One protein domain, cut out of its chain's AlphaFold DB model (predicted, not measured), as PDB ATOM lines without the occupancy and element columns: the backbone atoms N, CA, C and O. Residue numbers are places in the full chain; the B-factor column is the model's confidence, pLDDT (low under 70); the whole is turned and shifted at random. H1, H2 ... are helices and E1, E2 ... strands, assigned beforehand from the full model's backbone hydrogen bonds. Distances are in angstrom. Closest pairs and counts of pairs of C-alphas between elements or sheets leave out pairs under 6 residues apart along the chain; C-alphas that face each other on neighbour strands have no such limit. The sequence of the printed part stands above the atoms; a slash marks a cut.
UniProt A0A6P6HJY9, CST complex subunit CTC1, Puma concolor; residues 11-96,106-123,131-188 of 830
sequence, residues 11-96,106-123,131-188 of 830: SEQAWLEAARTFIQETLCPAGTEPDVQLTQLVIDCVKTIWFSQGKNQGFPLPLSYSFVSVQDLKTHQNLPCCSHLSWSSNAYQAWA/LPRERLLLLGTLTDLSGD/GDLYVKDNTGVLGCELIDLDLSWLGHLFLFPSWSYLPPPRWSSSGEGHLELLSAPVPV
ATOM      1  N   SER A  11      79.286 -20.073 183.374       72.94
ATOM      2  CA  SER A  11      80.494 -19.954 182.535       72.94
ATOM      3  C   SER A  11      81.703 -20.708 183.097       72.94
ATOM      4  O   SER A  11      82.497 -21.266 182.341       72.94
ATOM      5  N   GLU A  12      81.825 -20.763 184.425       80.38
ATOM      6  CA  GLU A  12      82.864 -21.537 185.106       80.38
ATOM      7  C   GLU A  12      82.569 -23.035 185.010       80.38
ATOM      8  O   GLU A  12      83.453 -23.828 184.680       80.38
ATOM      9  N   GLN A  13      81.303 -23.404 185.214       80.31
ATOM     10  CA  GLN A  13      80.831 -24.773 185.072       80.31
ATOM     11  C   GLN A  13      81.001 -25.282 183.632       80.31
ATOM     12  O   GLN A  13      81.536 -26.372 183.438       80.31
ATOM     13  N   ALA A  14      80.656 -24.472 182.625       83.94
ATOM     14  CA  ALA A  14      80.854 -24.823 181.218       83.94
ATOM     15  C   ALA A  14      82.336 -25.023 180.858       83.94
ATOM     16  O   ALA A  14      82.674 -25.937 180.108       83.94
ATOM     17  N   TRP A  15      83.240 -24.203 181.408       88.31
ATOM     18  CA  TRP A  15      84.679 -24.368 181.189       88.31
ATOM     19  C   TRP A  15      85.205 -25.665 181.817       88.31
ATOM     20  O   TRP A  15      85.979 -26.389 181.192       88.31
ATOM     21  N   LEU A  16      84.761 -25.985 183.037       85.69
ATOM     22  CA  LEU A  16      85.119 -27.226 183.725       85.69
ATOM     23  C   LEU A  16      84.577 -28.466 183.004       85.69
ATOM     24  O   LEU A  16      85.268 -29.481 182.938       85.69
ATOM     25  N   GLU A  17      83.368 -28.390 182.450       85.06
ATOM     26  CA  GLU A  17      82.790 -29.449 181.619       85.06
ATOM     27  C   GLU A  17      83.570 -29.626 180.314       85.06
ATOM     28  O   GLU A  17      83.953 -30.748 179.991       85.06
ATOM     29  N   ALA A  18      83.919 -28.537 179.623       84.94
ATOM     30  CA  ALA A  18      84.761 -28.593 178.428       84.94
ATOM     31  C   ALA A  18      86.157 -29.175 178.720       84.94
ATOM     32  O   ALA A  18      86.662 -29.989 177.950       84.94
ATOM     33  N   ALA A  19      86.764 -28.808 179.854       85.56
ATOM     34  CA  ALA A  19      88.045 -29.354 180.297       85.56
ATOM     35  C   ALA A  19      87.961 -30.863 180.576       85.56
ATOM     36  O   ALA A  19      88.846 -31.611 180.163       85.56
ATOM     37  N   ARG A  20      86.889 -31.323 181.239       86.19
ATOM     38  CA  ARG A  20      86.639 -32.750 181.504       86.19
ATOM     39  C   ARG A  20      86.506 -33.545 180.213       86.19
ATOM     40  O   ARG A  20      87.170 -34.567 180.070       86.19
ATOM     41  N   THR A  21      85.697 -33.057 179.277       85.69
ATOM     42  CA  THR A  21      85.518 -33.696 177.969       85.69
ATOM     43  C   THR A  21      86.843 -33.770 177.213       85.69
ATOM     44  O   THR A  21      87.228 -34.843 176.761       85.69
ATOM     45  N   PHE A  22      87.601 -32.670 177.177       87.56
ATOM     46  CA  PHE A  22      88.900 -32.627 176.508       87.56
ATOM     47  C   PHE A  22      89.906 -33.626 177.097       87.56
ATOM     48  O   PHE A  22      90.540 -34.376 176.359       87.56
ATOM     49  N   ILE A  23      90.066 -33.657 178.425       86.50
ATOM     50  CA  ILE A  23      91.014 -34.561 179.100       86.50
ATOM     51  C   ILE A  23      90.629 -36.024 178.850       86.50
ATOM     52  O   ILE A  23      91.503 -36.863 178.623       86.50
ATOM     53  N   GLN A  24      89.328 -36.320 178.829       83.44
ATOM     54  CA  GLN A  24      88.837 -37.660 178.536       83.44
ATOM     55  C   GLN A  24      89.160 -38.098 177.106       83.44
ATOM     56  O   GLN A  24      89.588 -39.229 176.896       83.44
ATOM     57  N   GLU A  25      88.976 -37.213 176.130       83.06
ATOM     58  CA  GLU A  25      89.193 -37.524 174.714       83.06
ATOM     59  C   GLU A  25      90.680 -37.588 174.336       83.06
ATOM     60  O   GLU A  25      91.066 -38.380 173.479       83.06
ATOM     61  N   THR A  26      91.526 -36.775 174.975       82.75
ATOM     62  CA  THR A  26      92.922 -36.575 174.544       82.75
ATOM     63  C   THR A  26      93.964 -37.290 175.395       82.75
ATOM     64  O   THR A  26      95.059 -37.550 174.899       82.75
ATOM     65  N   LEU A  27      93.661 -37.629 176.652       81.19
ATOM     66  CA  LEU A  27      94.639 -38.217 177.579       81.19
ATOM     67  C   LEU A  27      94.222 -39.593 178.111       81.19
ATOM     68  O   LEU A  27      95.094 -40.403 178.429       81.19
ATOM     69  N   CYS A  28      92.923 -39.907 178.157       78.62
ATOM     70  CA  CYS A  28      92.446 -41.205 178.637       78.62
ATOM     71  C   CYS A  28      92.349 -42.246 177.497       78.62
ATOM     72  O   CYS A  28      92.012 -41.890 176.366       78.62
ATOM     73  N   PRO A  29      92.630 -43.541 177.750       70.81
ATOM     74  CA  PRO A  29      92.478 -44.593 176.744       70.81
ATOM     75  C   PRO A  29      91.011 -44.798 176.335       70.81
ATOM     76  O   PRO A  29      90.117 -44.816 177.188       70.81
ATOM     77  N   ALA A  30      90.767 -45.024 175.039       62.56
ATOM     78  CA  ALA A  30      89.425 -45.198 174.482       62.56
ATOM     79  C   ALA A  30      88.649 -46.339 175.175       62.56
ATOM     80  O   ALA A  30      89.086 -47.489 175.172       62.56
ATOM     81  N   GLY A  31      87.481 -46.018 175.746       59.81
ATOM     82  CA  GLY A  31      86.592 -46.981 176.415       59.81
ATOM     83  C   GLY A  31      86.740 -47.095 177.941       59.81
ATOM     84  O   GLY A  31      86.113 -47.969 178.532       59.81
ATOM     85  N   THR A  32      87.530 -46.228 178.583       62.31
ATOM     86  CA  THR A  32      87.698 -46.189 180.052       62.31
ATOM     87  C   THR A  32      86.742 -45.169 180.691       62.31
ATOM     88  O   THR A  32      86.455 -44.141 180.080       62.31
ATOM     89  N   GLU A  33      86.245 -45.433 181.909       62.12
ATOM     90  CA  GLU A  33      85.482 -44.457 182.716       62.12
ATOM     91  C   GLU A  33      86.276 -43.149 182.916       62.12
ATOM     92  O   GLU A  33      87.511 -43.184 182.892       62.12
ATOM     93  N   PRO A  34      85.605 -41.996 183.107       62.22
ATOM     94  CA  PRO A  34      86.294 -40.725 183.258       62.22
ATOM     95  C   PRO A  34      87.214 -40.718 184.476       62.22
ATOM     96  O   PRO A  34      86.754 -40.887 185.606       62.22
ATOM     97  N   ASP A  35      88.514 -40.496 184.255       71.81
ATOM     98  CA  ASP A  35      89.485 -40.398 185.345       71.81
ATOM     99  C   ASP A  35      89.308 -39.052 186.063       71.81
ATOM    100  O   ASP A  35      89.911 -38.018 185.740       71.81
ATOM    101  N   VAL A  36      88.408 -39.071 187.048       76.19
ATOM    102  CA  VAL A  36      88.060 -37.917 187.881       76.19
ATOM    103  C   VAL A  36      89.291 -37.394 188.629       76.19
ATOM    104  O   VAL A  36      89.395 -36.188 188.854       76.19
ATOM    105  N   GLN A  37      90.244 -38.266 188.981       79.19
ATOM    106  CA  GLN A  37      91.450 -37.876 189.712       79.19
ATOM    107  C   GLN A  37      92.440 -37.149 188.803       79.19
ATOM    108  O   GLN A  37      92.890 -36.057 189.152       79.19
ATOM    109  N   LEU A  38      92.734 -37.699 187.621       82.00
ATOM    110  CA  LEU A  38      93.603 -37.046 186.639       82.00
ATOM    111  C   LEU A  38      93.039 -35.691 186.210       82.00
ATOM    112  O   LEU A  38      93.764 -34.696 186.155       82.00
ATOM    113  N   THR A  39      91.731 -35.631 185.967       83.25
ATOM    114  CA  THR A  39      91.059 -34.388 185.582       83.25
ATOM    115  C   THR A  39      91.195 -33.315 186.660       83.25
ATOM    116  O   THR A  39      91.513 -32.163 186.359       83.25
ATOM    117  N   GLN A  40      91.012 -33.691 187.929       84.88
ATOM    118  CA  GLN A  40      91.180 -32.774 189.051       84.88
ATOM    119  C   GLN A  40      92.630 -32.274 189.163       84.88
ATOM    120  O   GLN A  40      92.844 -31.075 189.326       84.88
ATOM    121  N   LEU A  41      93.621 -33.154 188.977       86.44
ATOM    122  CA  LEU A  41      95.045 -32.796 189.008       86.44
ATOM    123  C   LEU A  41      95.444 -31.826 187.890       86.44
ATOM    124  O   LEU A  41      96.165 -30.860 188.143       86.44
ATOM    125  N   VAL A  42      94.951 -32.035 186.666       86.31
ATOM    126  CA  VAL A  42      95.174 -31.106 185.545       86.31
ATOM    127  C   VAL A  42      94.585 -29.732 185.868       86.31
ATOM    128  O   VAL A  42      95.262 -28.714 185.705       86.31
ATOM    129  N   ILE A  43      93.344 -29.690 186.361       87.06
ATOM    130  CA  ILE A  43      92.662 -28.440 186.715       87.06
ATOM    131  C   ILE A  43      93.410 -27.713 187.843       87.06
ATOM    132  O   ILE A  43      93.617 -26.501 187.757       87.06
ATOM    133  N   ASP A  44      93.863 -28.428 188.872       85.44
ATOM    134  CA  ASP A  44      94.611 -27.849 189.992       85.44
ATOM    135  C   ASP A  44      96.003 -27.351 189.567       85.44
ATOM    136  O   ASP A  44      96.463 -26.296 190.025       85.44
ATOM    137  N   CYS A  45      96.646 -28.039 188.620       86.00
ATOM    138  CA  CYS A  45      97.887 -27.595 187.990       86.00
ATOM    139  C   CYS A  45      97.686 -26.283 187.210       86.00
ATOM    140  O   CYS A  45      98.439 -25.323 187.402       86.00
ATOM    141  N   VAL A  46      96.634 -26.193 186.385       86.62
ATOM    142  CA  VAL A  46      96.274 -24.961 185.657       86.62
ATOM    143  C   VAL A  46      95.982 -23.820 186.635       86.62
ATOM    144  O   VAL A  46      96.506 -22.717 186.459       86.62
ATOM    145  N   LYS A  47      95.208 -24.083 187.698       85.44
ATOM    146  CA  LYS A  47      94.914 -23.106 188.758       85.44
ATOM    147  C   LYS A  47      96.186 -22.596 189.419       85.44
ATOM    148  O   LYS A  47      96.342 -21.391 189.577       85.44
ATOM    149  N   THR A  48      97.121 -23.477 189.763       83.69
ATOM    150  CA  THR A  48      98.364 -23.093 190.446       83.69
ATOM    151  C   THR A  48      99.203 -22.140 189.594       83.69
ATOM    152  O   THR A  48      99.643 -21.096 190.083       83.69
ATOM    153  N   ILE A  49      99.362 -22.431 188.299       82.38
ATOM    154  CA  ILE A  49     100.071 -21.531 187.378       82.38
ATOM    155  C   ILE A  49      99.301 -20.216 187.212       82.38
ATOM    156  O   ILE A  49      99.906 -19.143 187.263       82.38
ATOM    157  N   TRP A  50      97.975 -20.276 187.080       81.25
ATOM    158  CA  TRP A  50      97.120 -19.096 186.955       81.25
ATOM    159  C   TRP A  50      97.166 -18.187 188.198       81.25
ATOM    160  O   TRP A  50      97.216 -16.965 188.062       81.25
ATOM    161  N   PHE A  51      97.213 -18.746 189.409       74.06
ATOM    162  CA  PHE A  51      97.254 -17.990 190.667       74.06
ATOM    163  C   PHE A  51      98.639 -17.432 191.015       74.06
ATOM    164  O   PHE A  51      98.721 -16.392 191.670       74.06
ATOM    165  N   SER A  52      99.722 -18.055 190.538       69.31
ATOM    166  CA  SER A  52     101.109 -17.622 190.798       69.31
ATOM    167  C   SER A  52     101.428 -16.177 190.354       69.31
ATOM    168  O   SER A  52     102.441 -15.605 190.746       69.31
ATOM    169  N   GLN A  53     100.541 -15.560 189.569       60.25
ATOM    170  CA  GLN A  53     100.674 -14.226 188.979       60.25
ATOM    171  C   GLN A  53     100.323 -13.049 189.905       60.25
ATOM    172  O   GLN A  53     100.578 -11.905 189.531       60.25
ATOM    173  N   GLY A  54      99.700 -13.266 191.070       54.06
ATOM    174  CA  GLY A  54      99.430 -12.219 192.078       54.06
ATOM    175  C   GLY A  54      98.599 -10.992 191.631       54.06
ATOM    176  O   GLY A  54      98.394 -10.082 192.432       54.06
ATOM    177  N   LYS A  55      98.130 -10.929 190.374       57.12
ATOM    178  CA  LYS A  55      97.433  -9.776 189.760       57.12
ATOM    179  C   LYS A  55      96.264 -10.156 188.839       57.12
ATOM    180  O   LYS A  55      95.785  -9.314 188.080       57.12
ATOM    181  N   ASN A  56      95.784 -11.397 188.892       55.31
ATOM    182  CA  ASN A  56      94.619 -11.810 188.112       55.31
ATOM    183  C   ASN A  56      93.334 -11.365 188.826       55.31
ATOM    184  O   ASN A  56      93.174 -11.577 190.024       55.31
ATOM    185  N   GLN A  57      92.465 -10.671 188.089       55.28
ATOM    186  CA  GLN A  57      91.335  -9.859 188.559       55.28
ATOM    187  C   GLN A  57      90.189 -10.681 189.191       55.28
ATOM    188  O   GLN A  57      89.079 -10.683 188.681       55.28
ATOM    189  N   GLY A  58      90.436 -11.400 190.289       57.84
ATOM    190  CA  GLY A  58      89.387 -12.038 191.099       57.84
ATOM    191  C   GLY A  58      88.743 -13.310 190.524       57.84
ATOM    192  O   GLY A  58      87.802 -13.808 191.131       57.84
ATOM    193  N   PHE A  59      89.236 -13.858 189.406       65.25
ATOM    194  CA  PHE A  59      88.704 -15.087 188.795       65.25
ATOM    195  C   PHE A  59      89.540 -16.330 189.154       65.25
ATOM    196  O   PHE A  59      90.764 -16.293 188.977       65.25
ATOM    197  N   PRO A  60      88.914 -17.442 189.592       70.69
ATOM    198  CA  PRO A  60      89.629 -18.644 190.023       70.69
ATOM    199  C   PRO A  60      90.173 -19.516 188.878       70.69
ATOM    200  O   PRO A  60      91.032 -20.363 189.118       70.69
ATOM    201  N   LEU A  61      89.698 -19.317 187.643       79.00
ATOM    202  CA  LEU A  61      90.045 -20.116 186.463       79.00
ATOM    203  C   LEU A  61      90.329 -19.235 185.233       79.00
ATOM    204  O   LEU A  61      89.773 -18.136 185.119       79.00
ATOM    205  N   PRO A  62      91.160 -19.704 184.281       82.75
ATOM    206  CA  PRO A  62      91.452 -18.990 183.042       82.75
ATOM    207  C   PRO A  62      90.318 -19.150 182.015       82.75
ATOM    208  O   PRO A  62      90.518 -19.726 180.953       82.75
ATOM    209  N   LEU A  63      89.134 -18.588 182.289       82.50
ATOM    210  CA  LEU A  63      87.926 -18.758 181.453       82.50
ATOM    211  C   LEU A  63      88.087 -18.303 179.988       82.50
ATOM    212  O   LEU A  63      87.292 -18.667 179.132       82.50
ATOM    213  N   SER A  64      89.113 -17.498 179.691       81.88
ATOM    214  CA  SER A  64      89.431 -17.051 178.326       81.88
ATOM    215  C   SER A  64      90.405 -17.954 177.566       81.88
ATOM    216  O   SER A  64      90.776 -17.608 176.448       81.88
ATOM    217  N   TYR A  65      90.854 -19.048 178.183       87.62
ATOM    218  CA  TYR A  65      91.700 -20.054 177.552       87.62
ATOM    219  C   TYR A  65      90.888 -21.308 177.246       87.62
ATOM    220  O   TYR A  65      90.071 -21.716 178.064       87.62
ATOM    221  N   SER A  66      91.150 -21.958 176.119       89.50
ATOM    222  CA  SER A  66      90.592 -23.276 175.795       89.50
ATOM    223  C   SER A  66      91.706 -24.308 175.663       89.50
ATOM    224  O   SER A  66      92.835 -23.968 175.318       89.50
ATOM    225  N   PHE A  67      91.417 -25.574 175.942       90.31
ATOM    226  CA  PHE A  67      92.372 -26.644 175.663       90.31
ATOM    227  C   PHE A  67      92.488 -26.892 174.158       90.31
ATOM    228  O   PHE A  67      91.530 -26.667 173.418       90.31
ATOM    229  N   VAL A  68      93.667 -27.319 173.712       91.19
ATOM    230  CA  VAL A  68      93.920 -27.677 172.315       91.19
ATOM    231  C   VAL A  68      94.661 -29.004 172.241       91.19
ATOM    232  O   VAL A  68      95.624 -29.220 172.981       91.19
ATOM    233  N   SER A  69      94.195 -29.894 171.364       90.50
ATOM    234  CA  SER A  69      94.850 -31.175 171.111       90.50
ATOM    235  C   SER A  69      96.006 -31.000 170.129       90.50
ATOM    236  O   SER A  69      96.056 -30.042 169.347       90.50
ATOM    237  N   VAL A  70      96.944 -31.943 170.142       88.25
ATOM    238  CA  VAL A  70      98.050 -31.975 169.183       88.25
ATOM    239  C   VAL A  70      97.518 -32.066 167.751       88.25
ATOM    240  O   VAL A  70      98.029 -31.386 166.856       88.25
ATOM    241  N   GLN A  71      96.471 -32.861 167.524       87.00
ATOM    242  CA  GLN A  71      95.867 -32.984 166.203       87.00
ATOM    243  C   GLN A  71      95.187 -31.683 165.758       87.00
ATOM    244  O   GLN A  71      95.373 -31.276 164.611       87.00
ATOM    245  N   ASP A  72      94.488 -30.981 166.654       87.00
ATOM    246  CA  ASP A  72      93.835 -29.708 166.325       87.00
ATOM    247  C   ASP A  72      94.839 -28.605 165.990       87.00
ATOM    248  O   ASP A  72      94.613 -27.832 165.055       87.00
ATOM    249  N   LEU A  73      95.976 -28.558 166.693       85.62
ATOM    250  CA  LEU A  73      97.084 -27.665 166.341       85.62
ATOM    251  C   LEU A  73      97.609 -27.948 164.928       85.62
ATOM    252  O   LEU A  73      97.902 -27.015 164.182       85.62
ATOM    253  N   LYS A  74      97.686 -29.219 164.521       83.06
ATOM    254  CA  LYS A  74      98.149 -29.597 163.177       83.06
ATOM    255  C   LYS A  74      97.134 -29.255 162.086       83.06
ATOM    256  O   LYS A  74      97.540 -28.835 161.005       83.06
ATOM    257  N   THR A  75      95.838 -29.450 162.334       80.56
ATOM    258  CA  THR A  75      94.799 -29.317 161.296       80.56
ATOM    259  C   THR A  75      94.214 -27.917 161.192       80.56
ATOM    260  O   THR A  75      93.942 -27.443 160.087       80.56
ATOM    261  N   HIS A  76      93.993 -27.252 162.325       79.31
ATOM    262  CA  HIS A  76      93.254 -25.993 162.376       79.31
ATOM    263  C   HIS A  76      94.184 -24.776 162.434       79.31
ATOM    264  O   HIS A  76      93.859 -23.735 161.855       79.31
ATOM    265  N   GLN A  77      95.371 -24.903 163.045       82.44
ATOM    266  CA  GLN A  77      96.314 -23.792 163.157       82.44
ATOM    267  C   GLN A  77      97.254 -23.713 161.945       82.44
ATOM    268  O   GLN A  77      98.264 -24.400 161.847       82.44
ATOM    269  N   ASN A  78      96.932 -22.819 161.008       77.75
ATOM    270  CA  ASN A  78      97.684 -22.631 159.756       77.75
ATOM    271  C   ASN A  78      98.634 -21.418 159.768       77.75
ATOM    272  O   ASN A  78      99.325 -21.156 158.781       77.75
ATOM    273  N   LEU A  79      98.660 -20.659 160.868       81.69
ATOM    274  CA  LEU A  79      99.515 -19.486 161.058       81.69
ATOM    275  C   LEU A  79     100.396 -19.654 162.307       81.69
ATOM    276  O   LEU A  79      99.926 -20.231 163.289       81.69
ATOM    277  N   PRO A  80     101.645 -19.143 162.291       85.50
ATOM    278  CA  PRO A  80     102.495 -19.116 163.476       85.50
ATOM    279  C   PRO A  80     101.784 -18.412 164.629       85.50
ATOM    280  O   PRO A  80     101.221 -17.341 164.417       85.50
ATOM    281  N   CYS A  81     101.819 -18.982 165.828       87.31
ATOM    282  CA  CYS A  81     101.224 -18.371 167.013       87.31
ATOM    283  C   CYS A  81     101.998 -18.722 168.281       87.31
ATOM    284  O   CYS A  81     102.837 -19.621 168.282       87.31
ATOM    285  N   CYS A  82     101.713 -18.013 169.369       89.12
ATOM    286  CA  CYS A  82     102.231 -18.357 170.688       89.12
ATOM    287  C   CYS A  82     101.118 -18.371 171.732       89.12
ATOM    288  O   CYS A  82     100.149 -17.615 171.638       89.12
ATOM    289  N   SER A  83     101.269 -19.208 172.755       89.38
ATOM    290  CA  SER A  83     100.424 -19.149 173.939       89.38
ATOM    291  C   SER A  83     101.257 -19.142 175.205       89.38
ATOM    292  O   SER A  83     102.233 -19.875 175.352       89.38
ATOM    293  N   HIS A  84     100.861 -18.266 176.122       87.25
ATOM    294  CA  HIS A  84     101.507 -18.103 177.412       87.25
ATOM    295  C   HIS A  84     100.427 -17.910 178.466       87.25
ATOM    296  O   HIS A  84      99.746 -16.879 178.485       87.25
ATOM    297  N   LEU A  85     100.239 -18.897 179.337       84.12
ATOM    298  CA  LEU A  85      99.179 -18.895 180.349       84.12
ATOM    299  C   LEU A  85      99.350 -17.746 181.351       84.12
ATOM    300  O   LEU A  85      98.380 -17.176 181.837       84.12
ATOM    301  N   SER A  86     100.597 -17.368 181.618       73.75
ATOM    302  CA  SER A  86     100.949 -16.378 182.635       73.75
ATOM    303  C   SER A  86     101.253 -14.974 182.069       73.75
ATOM    304  O   SER A  86     101.838 -14.131 182.738       73.75
ATOM    305  N   TRP A  87     100.877 -14.671 180.821       77.19
ATOM    306  CA  TRP A  87     101.007 -13.303 180.295       77.19
ATOM    307  C   TRP A  87      99.754 -12.465 180.560       77.19
ATOM    308  O   TRP A  87      98.646 -12.849 180.202       77.19
ATOM    309  N   SER A  88      99.912 -11.241 181.064       76.75
ATOM    310  CA  SER A  88      98.858 -10.221 180.949       76.75
ATOM    311  C   SER A  88      98.831  -9.628 179.533       76.75
ATOM    312  O   SER A  88      99.781  -9.802 178.764       76.75
ATOM    313  N   SER A  89      97.761  -8.920 179.152       78.25
ATOM    314  CA  SER A  89      97.728  -8.193 177.867       78.25
ATOM    315  C   SER A  89      98.895  -7.205 177.748       78.25
ATOM    316  O   SER A  89      99.499  -7.097 176.685       78.25
ATOM    317  N   ASN A  90      99.279  -6.570 178.860       78.06
ATOM    318  CA  ASN A  90     100.409  -5.642 178.919       78.06
ATOM    319  C   ASN A  90     101.762  -6.364 178.812       78.06
ATOM    320  O   ASN A  90     102.668  -5.849 178.170       78.06
ATOM    321  N   ALA A  91     101.900  -7.559 179.401       79.44
ATOM    322  CA  ALA A  91     103.124  -8.359 179.293       79.44
ATOM    323  C   ALA A  91     103.367  -8.833 177.854       79.44
ATOM    324  O   ALA A  91     104.480  -8.731 177.352       79.44
ATOM    325  N   TYR A  92     102.308  -9.269 177.164       81.75
ATOM    326  CA  TYR A  92     102.389  -9.600 175.741       81.75
ATOM    327  C   TYR A  92     102.727  -8.373 174.890       81.75
ATOM    328  O   TYR A  92     103.573  -8.466 174.012       81.75
ATOM    329  N   GLN A  93     102.108  -7.216 175.156       79.75
ATOM    330  CA  GLN A  93     102.435  -5.984 174.434       79.75
ATOM    331  C   GLN A  93     103.889  -5.559 174.658       79.75
ATOM    332  O   GLN A  93     104.544  -5.186 173.696       79.75
ATOM    333  N   ALA A  94     104.412  -5.651 175.883       80.00
ATOM    334  CA  ALA A  94     105.816  -5.361 176.165       80.00
ATOM    335  C   ALA A  94     106.755  -6.308 175.397       80.00
ATOM    336  O   ALA A  94     107.646  -5.837 174.698       80.00
ATOM    337  N   TRP A  95     106.489  -7.618 175.436       81.12
ATOM    338  CA  TRP A  95     107.243  -8.618 174.671       81.12
ATOM    339  C   TRP A  95     107.159  -8.387 173.152       81.12
ATOM    340  O   TRP A  95     108.162  -8.446 172.447       81.12
ATOM    341  N   ALA A  96     105.979  -8.040 172.636       77.50
ATOM    342  CA  ALA A  96     105.766  -7.760 171.219       77.50
ATOM    343  C   ALA A  96     106.504  -6.497 170.731       77.50
ATOM    344  O   ALA A  96     106.811  -6.403 169.546       77.50
ATOM    345  N   LEU A 106     104.590 -12.752 167.034       82.00
ATOM    346  CA  LEU A 106     103.673 -13.885 166.883       82.00
ATOM    347  C   LEU A 106     102.306 -13.537 167.486       82.00
ATOM    348  O   LEU A 106     102.274 -13.063 168.623       82.00
ATOM    349  N   PRO A 107     101.187 -13.781 166.775       84.12
ATOM    350  CA  PRO A 107      99.860 -13.574 167.327       84.12
ATOM    351  C   PRO A 107      99.663 -14.467 168.554       84.12
ATOM    352  O   PRO A 107      99.967 -15.664 168.541       84.12
ATOM    353  N   ARG A 108      99.158 -13.854 169.624       87.25
ATOM    354  CA  ARG A 108      98.877 -14.541 170.879       87.25
ATOM    355  C   ARG A 108      97.540 -15.261 170.820       87.25
ATOM    356  O   ARG A 108      96.495 -14.616 170.792       87.25
ATOM    357  N   GLU A 109      97.603 -16.573 170.965       87.69
ATOM    358  CA  GLU A 109      96.457 -17.441 171.201       87.69
ATOM    359  C   GLU A 109      96.299 -17.727 172.699       87.69
ATOM    360  O   GLU A 109      97.256 -17.662 173.483       87.69
ATOM    361  N   ARG A 110      95.075 -18.033 173.132       89.00
ATOM    362  CA  ARG A 110      94.763 -18.397 174.525       89.00
ATOM    363  C   ARG A 110      94.438 -19.884 174.600       89.00
ATOM    364  O   ARG A 110      93.294 -20.267 174.810       89.00
ATOM    365  N   LEU A 111      95.454 -20.715 174.381       91.19
ATOM    366  CA  LEU A 111      95.309 -22.161 174.273       91.19
ATOM    367  C   LEU A 111      96.148 -22.877 175.337       91.19
ATOM    368  O   LEU A 111      97.287 -22.501 175.607       91.19
ATOM    369  N   LEU A 112      95.577 -23.911 175.948       91.12
ATOM    370  CA  LEU A 112      96.250 -24.779 176.912       91.12
ATOM    371  C   LEU A 112      96.677 -26.066 176.216       91.12
ATOM    372  O   LEU A 112      95.831 -26.785 175.686       91.12
ATOM    373  N   LEU A 113      97.978 -26.356 176.250       91.69
ATOM    374  CA  LEU A 113      98.552 -27.559 175.657       91.69
ATOM    375  C   LEU A 113      98.976 -28.540 176.752       91.69
ATOM    376  O   LEU A 113      99.743 -28.191 177.656       91.69
ATOM    377  N   LEU A 114      98.482 -29.768 176.636       90.81
ATOM    378  CA  LEU A 114      98.813 -30.904 177.489       90.81
ATOM    379  C   LEU A 114      99.414 -32.010 176.630       90.81
ATOM    380  O   LEU A 114      98.996 -32.213 175.494       90.81
ATOM    381  N   GLY A 115     100.373 -32.744 177.181       89.81
ATOM    382  CA  GLY A 115     100.920 -33.901 176.490       89.81
ATOM    383  C   GLY A 115     102.070 -34.556 177.232       89.81
ATOM    384  O   GLY A 115     102.645 -34.006 178.172       89.81
ATOM    385  N   THR A 116     102.392 -35.763 176.797       88.94
ATOM    386  CA  THR A 116     103.525 -36.545 177.276       88.94
ATOM    387  C   THR A 116     104.754 -36.207 176.446       88.94
ATOM    388  O   THR A 116     104.702 -36.256 175.216       88.94
ATOM    389  N   LEU A 117     105.867 -35.878 177.103       86.31
ATOM    390  CA  LEU A 117     107.133 -35.639 176.408       86.31
ATOM    391  C   LEU A 117     107.788 -36.981 176.051       86.31
ATOM    392  O   LEU A 117     107.977 -37.827 176.924       86.31
ATOM    393  N   THR A 118     108.145 -37.203 174.788       83.19
ATOM    394  CA  THR A 118     108.695 -38.484 174.311       83.19
ATOM    395  C   THR A 118     109.804 -38.290 173.273       83.19
ATOM    396  O   THR A 118     109.866 -37.263 172.607       83.19
ATOM    397  N   ASP A 119     110.694 -39.277 173.142       77.62
ATOM    398  CA  ASP A 119     111.736 -39.365 172.107       77.62
ATOM    399  C   ASP A 119     111.311 -40.249 170.913       77.62
ATOM    400  O   ASP A 119     112.132 -40.607 170.062       77.62
ATOM    401  N   LEU A 120     110.026 -40.623 170.857       75.25
ATOM    402  CA  LEU A 120     109.441 -41.487 169.835       75.25
ATOM    403  C   LEU A 120     108.530 -40.686 168.901       75.25
ATOM    404  O   LEU A 120     107.568 -40.055 169.334       75.25
ATOM    405  N   SER A 121     108.793 -40.773 167.596       66.69
ATOM    406  CA  SER A 121     108.018 -40.081 166.559       66.69
ATOM    407  C   SER A 121     106.681 -40.762 166.212       66.69
ATOM    408  O   SER A 121     105.991 -40.305 165.305       66.69
ATOM    409  N   GLY A 122     106.312 -41.866 166.882       65.06
ATOM    410  CA  GLY A 122     105.083 -42.639 166.634       65.06
ATOM    411  C   GLY A 122     104.987 -43.935 167.459       65.06
ATOM    412  O   GLY A 122     105.865 -44.220 168.268       65.06
ATOM    413  N   ASP A 123     103.927 -44.728 167.250       53.53
ATOM    414  CA  ASP A 123     103.616 -45.957 168.022       53.53
ATOM    415  C   ASP A 123     104.448 -47.199 167.646       53.53
ATOM    416  O   ASP A 123     104.299 -48.267 168.238       53.53
ATOM    417  N   GLY A 131     116.938 -39.012 168.347       62.38
ATOM    418  CA  GLY A 131     117.276 -37.991 169.345       62.38
ATOM    419  C   GLY A 131     116.412 -36.729 169.266       62.38
ATOM    420  O   GLY A 131     116.728 -35.757 169.945       62.38
ATOM    421  N   ASP A 132     115.347 -36.756 168.463       75.69
ATOM    422  CA  ASP A 132     114.338 -35.701 168.378       75.69
ATOM    423  C   ASP A 132     113.329 -35.827 169.535       75.69
ATOM    424  O   ASP A 132     113.073 -36.930 170.025       75.69
ATOM    425  N   LEU A 133     112.762 -34.703 169.980       83.94
ATOM    426  CA  LEU A 133     111.753 -34.654 171.042       83.94
ATOM    427  C   LEU A 133     110.374 -34.370 170.463       83.94
ATOM    428  O   LEU A 133     110.232 -33.610 169.503       83.94
ATOM    429  N   TYR A 134     109.357 -34.941 171.094       87.31
ATOM    430  CA  TYR A 134     107.974 -34.797 170.685       87.31
ATOM    431  C   TYR A 134     107.054 -34.590 171.886       87.31
ATOM    432  O   TYR A 134     107.242 -35.195 172.944       87.31
ATOM    433  N   VAL A 135     106.013 -33.783 171.691       88.44
ATOM    434  CA  VAL A 135     104.835 -33.753 172.559       88.44
ATOM    435  C   VAL A 135     103.791 -34.690 171.956       88.44
ATOM    436  O   VAL A 135     103.430 -34.558 170.784       88.44
ATOM    437  N   LYS A 136     103.330 -35.650 172.758       88.31
ATOM    438  CA  LYS A 136     102.350 -36.664 172.366       88.31
ATOM    439  C   LYS A 136     101.117 -36.609 173.260       88.31
ATOM    440  O   LYS A 136     101.237 -36.681 174.480       88.31
ATOM    441  N   ASP A 137      99.944 -36.567 172.650       88.38
ATOM    442  CA  ASP A 137      98.676 -36.918 173.292       88.38
ATOM    443  C   ASP A 137      98.055 -38.129 172.560       88.38
ATOM    444  O   ASP A 137      98.685 -38.714 171.674       88.38
ATOM    445  N   ASN A 138      96.843 -38.548 172.927       86.44
ATOM    446  CA  ASN A 138      96.174 -39.674 172.259       86.44
ATOM    447  C   ASN A 138      95.623 -39.308 170.868       86.44
ATOM    448  O   ASN A 138      95.163 -40.189 170.145       86.44
ATOM    449  N   THR A 139      95.663 -38.029 170.482       84.56
ATOM    450  CA  THR A 139      95.204 -37.538 169.175       84.56
ATOM    451  C   THR A 139      96.336 -37.461 168.154       84.56
ATOM    452  O   THR A 139      96.088 -37.605 166.957       84.56
ATOM    453  N   GLY A 140      97.582 -37.272 168.598       85.19
ATOM    454  CA  GLY A 140      98.732 -37.214 167.710       85.19
ATOM    455  C   GLY A 140     100.069 -36.903 168.384       85.19
ATOM    456  O   GLY A 140     100.202 -36.789 169.600       85.19
ATOM    457  N   VAL A 141     101.088 -36.763 167.534       87.38
ATOM    458  CA  VAL A 141     102.472 -36.448 167.909       87.38
ATOM    459  C   VAL A 141     102.933 -35.205 167.144       87.38
ATOM    460  O   VAL A 141     102.646 -35.057 165.946       87.38
ATOM    461  N   LEU A 142     103.649 -34.316 167.838       86.31
ATOM    462  CA  LEU A 142     104.216 -33.088 167.283       86.31
ATOM    463  C   LEU A 142     105.652 -32.881 167.765       86.31
ATOM    464  O   LEU A 142     105.922 -32.947 168.962       86.31
ATOM    465  N   GLY A 143     106.571 -32.631 166.830       85.88
ATOM    466  CA  GLY A 143     107.977 -32.382 167.150       85.88
ATOM    467  C   GLY A 143     108.154 -31.089 167.938       85.88
ATOM    468  O   GLY A 143     107.510 -30.085 167.624       85.88
ATOM    469  N   CYS A 144     109.034 -31.106 168.938       85.38
ATOM    470  CA  CYS A 144     109.275 -29.960 169.800       85.38
ATOM    471  C   CYS A 144     110.750 -29.721 170.136       85.38
ATOM    472  O   CYS A 144     111.549 -30.654 170.200       85.38
ATOM    473  N   GLU A 145     111.087 -28.468 170.423       84.38
ATOM    474  CA  GLU A 145     112.385 -28.038 170.947       84.38
ATOM    475  C   GLU A 145     112.237 -27.465 172.363       84.38
ATOM    476  O   GLU A 145     111.253 -26.794 172.679       84.38
ATOM    477  N   LEU A 146     113.229 -27.726 173.221       78.50
ATOM    478  CA  LEU A 146     113.300 -27.244 174.602       78.50
ATOM    479  C   LEU A 146     114.639 -26.559 174.857       78.50
ATOM    480  O   LEU A 146     115.686 -27.042 174.425       78.50
ATOM    481  N   ILE A 147     114.599 -25.463 175.614       68.12
ATOM    482  CA  ILE A 147     115.798 -24.715 176.015       68.12
ATOM    483  C   ILE A 147     116.601 -25.492 177.073       68.12
ATOM    484  O   ILE A 147     117.820 -25.600 176.955       68.12
ATOM    485  N   ASP A 148     115.919 -26.080 178.059       66.88
ATOM    486  CA  ASP A 148     116.502 -26.908 179.119       66.88
ATOM    487  C   ASP A 148     115.729 -28.234 179.208       66.88
ATOM    488  O   ASP A 148     114.528 -28.224 179.466       66.88
ATOM    489  N   LEU A 149     116.402 -29.370 178.987       74.25
ATOM    490  CA  LEU A 149     115.814 -30.714 179.067       74.25
ATOM    491  C   LEU A 149     116.383 -31.486 180.262       74.25
ATOM    492  O   LEU A 149     117.591 -31.732 180.325       74.25
ATOM    493  N   ASP A 150     115.506 -31.969 181.141       73.81
ATOM    494  CA  ASP A 150     115.819 -33.048 182.079       73.81
ATOM    495  C   ASP A 150     115.282 -34.375 181.519       73.81
ATOM    496  O   ASP A 150     114.103 -34.505 181.192       73.81
ATOM    497  N   LEU A 151     116.149 -35.383 181.394       70.38
ATOM    498  CA  LEU A 151     115.772 -36.691 180.847       70.38
ATOM    499  C   LEU A 151     114.729 -37.417 181.705       70.38
ATOM    500  O   LEU A 151     114.029 -38.284 181.188       70.38
ATOM    501  N   SER A 152     114.605 -37.058 182.986       74.50
ATOM    502  CA  SER A 152     113.545 -37.570 183.860       74.50
ATOM    503  C   SER A 152     112.144 -37.114 183.449       74.50
ATOM    504  O   SER A 152     111.171 -37.610 183.999       74.50
ATOM    505  N   TRP A 153     112.016 -36.196 182.488       81.00
ATOM    506  CA  TRP A 153     110.726 -35.751 181.963       81.00
ATOM    507  C   TRP A 153     110.177 -36.670 180.867       81.00
ATOM    508  O   TRP A 153     108.983 -36.647 180.585       81.00
ATOM    509  N   LEU A 154     111.011 -37.502 180.240       81.81
ATOM    510  CA  LEU A 154     110.537 -38.395 179.184       81.81
ATOM    511  C   LEU A 154     109.543 -39.423 179.740       81.81
ATOM    512  O   LEU A 154     109.806 -40.081 180.742       81.81
ATOM    513  N   GLY A 155     108.408 -39.573 179.061       77.06
ATOM    514  CA  GLY A 155     107.322 -40.471 179.450       77.06
ATOM    515  C   GLY A 155     106.357 -39.899 180.493       77.06
ATOM    516  O   GLY A 155     105.424 -40.597 180.880       77.06
ATOM    517  N   HIS A 156     106.538 -38.648 180.932       82.88
ATOM    518  CA  HIS A 156     105.642 -37.997 181.889       82.88
ATOM    519  C   HIS A 156     104.702 -36.988 181.221       82.88
ATOM    520  O   HIS A 156     105.055 -36.343 180.232       82.88
ATOM    521  N   LEU A 157     103.501 -36.856 181.793       88.06
ATOM    522  CA  LEU A 157     102.466 -35.915 181.367       88.06
ATOM    523  C   LEU A 157     102.720 -34.520 181.948       88.06
ATOM    524  O   LEU A 157     102.805 -34.343 183.169       88.06
ATOM    525  N   PHE A 158     102.753 -33.524 181.066       90.69
ATOM    526  CA  PHE A 158     102.977 -32.132 181.425       90.69
ATOM    527  C   PHE A 158     101.881 -31.203 180.914       90.69
ATOM    528  O   PHE A 158     101.283 -31.415 179.858       90.69
ATOM    529  N   LEU A 159     101.692 -30.117 181.660       91.00
ATOM    530  CA  LEU A 159     101.107 -28.878 181.173       91.00
ATOM    531  C   LEU A 159     102.232 -27.984 180.650       91.00
ATOM    532  O   LEU A 159     103.187 -27.692 181.374       91.00
ATOM    533  N   PHE A 160     102.105 -27.522 179.407       91.38
ATOM    534  CA  PHE A 160     103.059 -26.612 178.779       91.38
ATOM    535  C   PHE A 160     102.515 -25.177 178.868       91.38
ATOM    536  O   PHE A 160     101.656 -24.795 178.071       91.38
ATOM    537  N   PRO A 161     102.960 -24.360 179.843       86.31
ATOM    538  CA  PRO A 161     102.369 -23.043 180.081       86.31
ATOM    539  C   PRO A 161     102.795 -21.987 179.059       86.31
ATOM    540  O   PRO A 161     102.132 -20.954 178.973       86.31
ATOM    541  N   SER A 162     103.888 -22.231 178.329       87.31
ATOM    542  CA  SER A 162     104.524 -21.259 177.439       87.31
ATOM    543  C   SER A 162     105.124 -21.954 176.222       87.31
ATOM    544  O   SER A 162     106.113 -22.679 176.345       87.31
ATOM    545  N   TRP A 163     104.543 -21.722 175.049       90.06
ATOM    546  CA  TRP A 163     104.975 -22.351 173.801       90.06
ATOM    547  C   TRP A 163     104.679 -21.480 172.576       90.06
ATOM    548  O   TRP A 163     103.774 -20.640 172.592       90.06
ATOM    549  N   SER A 164     105.433 -21.713 171.503       88.69
ATOM    550  CA  SER A 164     105.177 -21.176 170.163       88.69
ATOM    551  C   SER A 164     104.960 -22.320 169.186       88.69
ATOM    552  O   SER A 164     105.718 -23.285 169.179       88.69
ATOM    553  N   TYR A 165     103.935 -22.216 168.346       88.69
ATOM    554  CA  TYR A 165     103.679 -23.169 167.278       88.69
ATOM    555  C   TYR A 165     104.024 -22.552 165.927       88.69
ATOM    556  O   TYR A 165     103.578 -21.453 165.583       88.69
ATOM    557  N   LEU A 166     104.810 -23.292 165.155       85.44
ATOM    558  CA  LEU A 166     105.226 -22.945 163.810       85.44
ATOM    559  C   LEU A 166     104.595 -23.960 162.846       85.44
ATOM    560  O   LEU A 166     105.026 -25.115 162.817       85.44
ATOM    561  N   PRO A 167     103.575 -23.573 162.058       80.25
ATOM    562  CA  PRO A 167     102.970 -24.476 161.089       80.25
ATOM    563  C   PRO A 167     103.993 -24.891 160.023       80.25
ATOM    564  O   PRO A 167     104.967 -24.164 159.777       80.25
ATOM    565  N   PRO A 168     103.772 -26.033 159.349       77.00
ATOM    566  CA  PRO A 168     104.682 -26.510 158.322       77.00
ATOM    567  C   PRO A 168     104.862 -25.433 157.249       77.00
ATOM    568  O   PRO A 168     103.888 -24.827 156.782       77.00
ATOM    569  N   PRO A 169     106.099 -25.168 156.806       61.69
ATOM    570  CA  PRO A 169     106.301 -24.217 155.735       61.69
ATOM    571  C   PRO A 169     105.633 -24.749 154.458       61.69
ATOM    572  O   PRO A 169     105.730 -25.941 154.157       61.69
ATOM    573  N   ARG A 170     104.998 -23.856 153.677       55.97
ATOM    574  CA  ARG A 170     104.174 -24.169 152.477       55.97
ATOM    575  C   ARG A 170     104.830 -25.082 151.422       55.97
ATOM    576  O   ARG A 170     104.162 -25.499 150.486       55.97
ATOM    577  N   TRP A 171     106.133 -25.338 151.522       49.38
ATOM    578  CA  TRP A 171     106.937 -26.128 150.587       49.38
ATOM    579  C   TRP A 171     107.353 -27.508 151.124       49.38
ATOM    580  O   TRP A 171     107.997 -28.261 150.395       49.38
ATOM    581  N   SER A 172     107.015 -27.850 152.371       43.25
ATOM    582  CA  SER A 172     107.319 -29.160 152.955       43.25
ATOM    583  C   SER A 172     106.201 -30.166 152.672       43.25
ATOM    584  O   SER A 172     105.030 -29.907 152.933       43.25
ATOM    585  N   SER A 173     106.566 -31.329 152.131       46.09
ATOM    586  CA  SER A 173     105.646 -32.452 151.896       46.09
ATOM    587  C   SER A 173     105.455 -33.354 153.119       46.09
ATOM    588  O   SER A 173     104.691 -34.309 153.038       46.09
ATOM    589  N   SER A 174     106.166 -33.092 154.224       53.19
ATOM    590  CA  SER A 174     105.996 -33.831 155.482       53.19
ATOM    591  C   SER A 174     104.732 -33.415 156.234       53.19
ATOM    592  O   SER A 174     104.216 -34.213 157.002       53.19
ATOM    593  N   GLY A 175     104.200 -32.206 156.000       55.47
ATOM    594  CA  GLY A 175     102.959 -31.741 156.630       55.47
ATOM    595  C   GLY A 175     103.053 -31.535 158.147       55.47
ATOM    596  O   GLY A 175     102.025 -31.367 158.795       55.47
ATOM    597  N   GLU A 176     104.255 -31.548 158.725       66.81
ATOM    598  CA  GLU A 176     104.441 -31.473 160.175       66.81
ATOM    599  C   GLU A 176     104.881 -30.075 160.609       66.81
ATOM    600  O   GLU A 176     105.918 -29.566 160.179       66.81
ATOM    601  N   GLY A 177     104.054 -29.447 161.448       73.06
ATOM    602  CA  GLY A 177     104.427 -28.253 162.200       73.06
ATOM    603  C   GLY A 177     105.411 -28.581 163.322       73.06
ATOM    604  O   GLY A 177     105.685 -29.746 163.614       73.06
ATOM    605  N   HIS A 178     105.937 -27.543 163.959       85.50
ATOM    606  CA  HIS A 178     106.921 -27.650 165.030       85.50
ATOM    607  C   HIS A 178     106.518 -26.801 166.239       85.50
ATOM    608  O   HIS A 178     105.867 -25.765 166.081       85.50
ATOM    609  N   LEU A 179     106.915 -27.229 167.438       87.81
ATOM    610  CA  LEU A 179     106.580 -26.567 168.693       87.81
ATOM    611  C   LEU A 179     107.828 -26.150 169.489       87.81
ATOM    612  O   LEU A 179     108.613 -26.981 169.926       87.81
ATOM    613  N   GLU A 180     107.984 -24.857 169.749       89.12
ATOM    614  CA  GLU A 180     109.060 -24.328 170.591       89.12
ATOM    615  C   GLU A 180     108.550 -24.160 172.028       89.12
ATOM    616  O   GLU A 180     107.666 -23.340 172.295       89.12
ATOM    617  N   LEU A 181     109.098 -24.926 172.973       86.62
ATOM    618  CA  LEU A 181     108.757 -24.834 174.393       86.62
ATOM    619  C   LEU A 181     109.635 -23.781 175.069       86.62
ATOM    620  O   LEU A 181     110.833 -23.968 175.288       86.62
ATOM    621  N   LEU A 182     109.016 -22.651 175.408       81.00
ATOM    622  CA  LEU A 182     109.710 -21.443 175.862       81.00
ATOM    623  C   LEU A 182     110.030 -21.455 177.363       81.00
ATOM    624  O   LEU A 182     110.711 -20.564 177.868       81.00
ATOM    625  N   SER A 183     109.485 -22.405 178.118       80.69
ATOM    626  CA  SER A 183     109.666 -22.514 179.567       80.69
ATOM    627  C   SER A 183     109.599 -23.970 180.012       80.69
ATOM    628  O   SER A 183     109.069 -24.818 179.294       80.69
ATOM    629  N   ALA A 184     110.124 -24.252 181.208       82.75
ATOM    630  CA  ALA A 184     110.073 -25.591 181.783       82.75
ATOM    631  C   ALA A 184     108.613 -26.083 181.898       82.75
ATOM    632  O   ALA A 184     107.747 -25.324 182.353       82.75
ATOM    633  N   PRO A 185     108.328 -27.328 181.486       86.94
ATOM    634  CA  PRO A 185     106.990 -27.889 181.553       86.94
ATOM    635  C   PRO A 185     106.594 -28.185 183.008       86.94
ATOM    636  O   PRO A 185     107.444 -28.489 183.847       86.94
ATOM    637  N   VAL A 186     105.300 -28.094 183.328       87.25
ATOM    638  CA  VAL A 186     104.798 -28.292 184.698       87.25
ATOM    639  C   VAL A 186     104.182 -29.686 184.830       87.25
ATOM    640  O   VAL A 186     103.233 -29.989 184.103       87.25
ATOM    641  N   PRO A 187     104.729 -30.564 185.693       85.75
ATOM    642  CA  PRO A 187     104.266 -31.942 185.790       85.75
ATOM    643  C   PRO A 187     102.866 -31.989 186.405       85.75
ATOM    644  O   PRO A 187     102.623 -31.405 187.460       85.75
ATOM    645  N   VAL A 188     101.951 -32.703 185.748       83.50
ATOM    646  CA  VAL A 188     100.575 -32.900 186.244       83.50
ATOM    647  C   VAL A 188     100.546 -33.936 187.374       83.50
ATOM    648  O   VAL A 188      99.760 -33.829 188.312       83.50
TER     649      VAL A 188
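This is residues 11 to 96, 106 to 123 and 131 to 188 of the 830 residues of the protein "CST complex subunit CTC1" of Puma concolor (UniProt A0A6P6HJY9). What does the model look like as a whole? Strands E3, E4, E5, E8, E7 and E6 curl into a small, nearly closed barrel, with E2 extending the wall beside E7 and E1 beside E3. Helix H3 sits at one end of this barrel, H1 packs outside on E1, H2 crosses H1 and grazes the wall at E6, and H4 lies farthest out. What is it made of? The printed part has 162 residues with four named helices and eight named strands: along the chain H1 and H2 come first, then E1, H3, E2 and H4 by turns, and E3 to E8 last; the class is mixed, helices and strands, and the eight strands form one branched sheet, in which the neighbour pairs E1 and E3, and E5 and E8, are parallel and the other neighbour pairs antiparallel. It is compact, with a radius of gyration of the C-alphas of 15.6 A, and spans 46 by 44 by 31 A.

Where do the helices begin? H1, residues 11 to 26, starts with C-alpha 11 at (80.494, -19.954, 182.535) and is 22.2 A long from first to last C-alpha. H2, residues 36 to 51, is 22.1 A long. What follows up to the first cut? E1 is residues 66 to 68, H3 residues 70 to 75, E2 residues 81 to 84, and H4 residues 89 to 96. Which strands come after it? E3, residues 111 to 118, is 21.1 A long and starts with C-alpha 111 at (95.309, -22.161, 174.273). Then come E4, residues 133 to 136, and E5, residues 141 to 146, 15.7 A long. E6 is residues 157 to 160, E7 residues 162 to 166, 13.8 A long, and E8 residues 178 to 181, ending with C-alpha 181 at (108.757, -24.834, 174.393).

How do the first two helices stand? H1 touches H2 with residues 19 to 23 alone, closest at the C-alphas of Arg 20 and Thr 39, 6.2 A apart, at a steep tilt of 57 degrees, opposite ways. H1 is on the sheet at a height of 9.4 A, over E1 and along it at 6 degrees on the local plane; the closest C-alphas, those of Ala 19 and Phe 67, are 6.9 A apart. H2 only grazes the sheet, with residues 42 to 49. What lies beside E3? On one side are E1, parallel, with N 68 and O 112 3.0 A apart, and E4, antiparallel, with N 116 and O 136 2.7 A apart. On the other side is E6, antiparallel, with N 158 and O 115 2.9 A apart. How does the sheet go on? E4 and E5 form a hairpin, with N 144 and O 133 2.8 A apart, and E8 is the parallel neighbour of E5, with N 179 and O 143 2.9 A apart. E7 and E8 form a hairpin, with N 166 and O 178 2.8 A apart, and E2 is the antiparallel neighbour of E7, with N 165 and O 81 2.8 A apart. E6 runs on into E7 at 83 degrees. Where are H3 and H4, and are the helix backbones complete? H3 is on the sheet at a height of 8.1 A, over none of its strands but only just, with 2 of its C-alphas falling on E8; the C-alphas of Val 70 and Val 141, the closest of H3 and E5, are 6.4 A apart. H4 is not on the sheet and touches no helix. In H1, H2, H3 and H4 every O i to N i+4 pair is within hydrogen-bond range.

How large is it? The two C-alphas farthest apart, those of Gly 58 and Ser 173, are 47.1 A apart. Where is the chain cut? Residues 97 to 105 are not printed, with 7.8 A from C-alpha 96 to C-alpha 106, and residues 124 to 130 are not printed, with 15.9 A from C-alpha 123 to C-alpha 131. Which links are long, and where is confidence low? Of the links that are printed whole, H2 to E1 and E7 to E8 are long. The mean pLDDT of the printed part is 79.5, and 27 residues are under 70, among them residues 52 to 59 and 169 to 176.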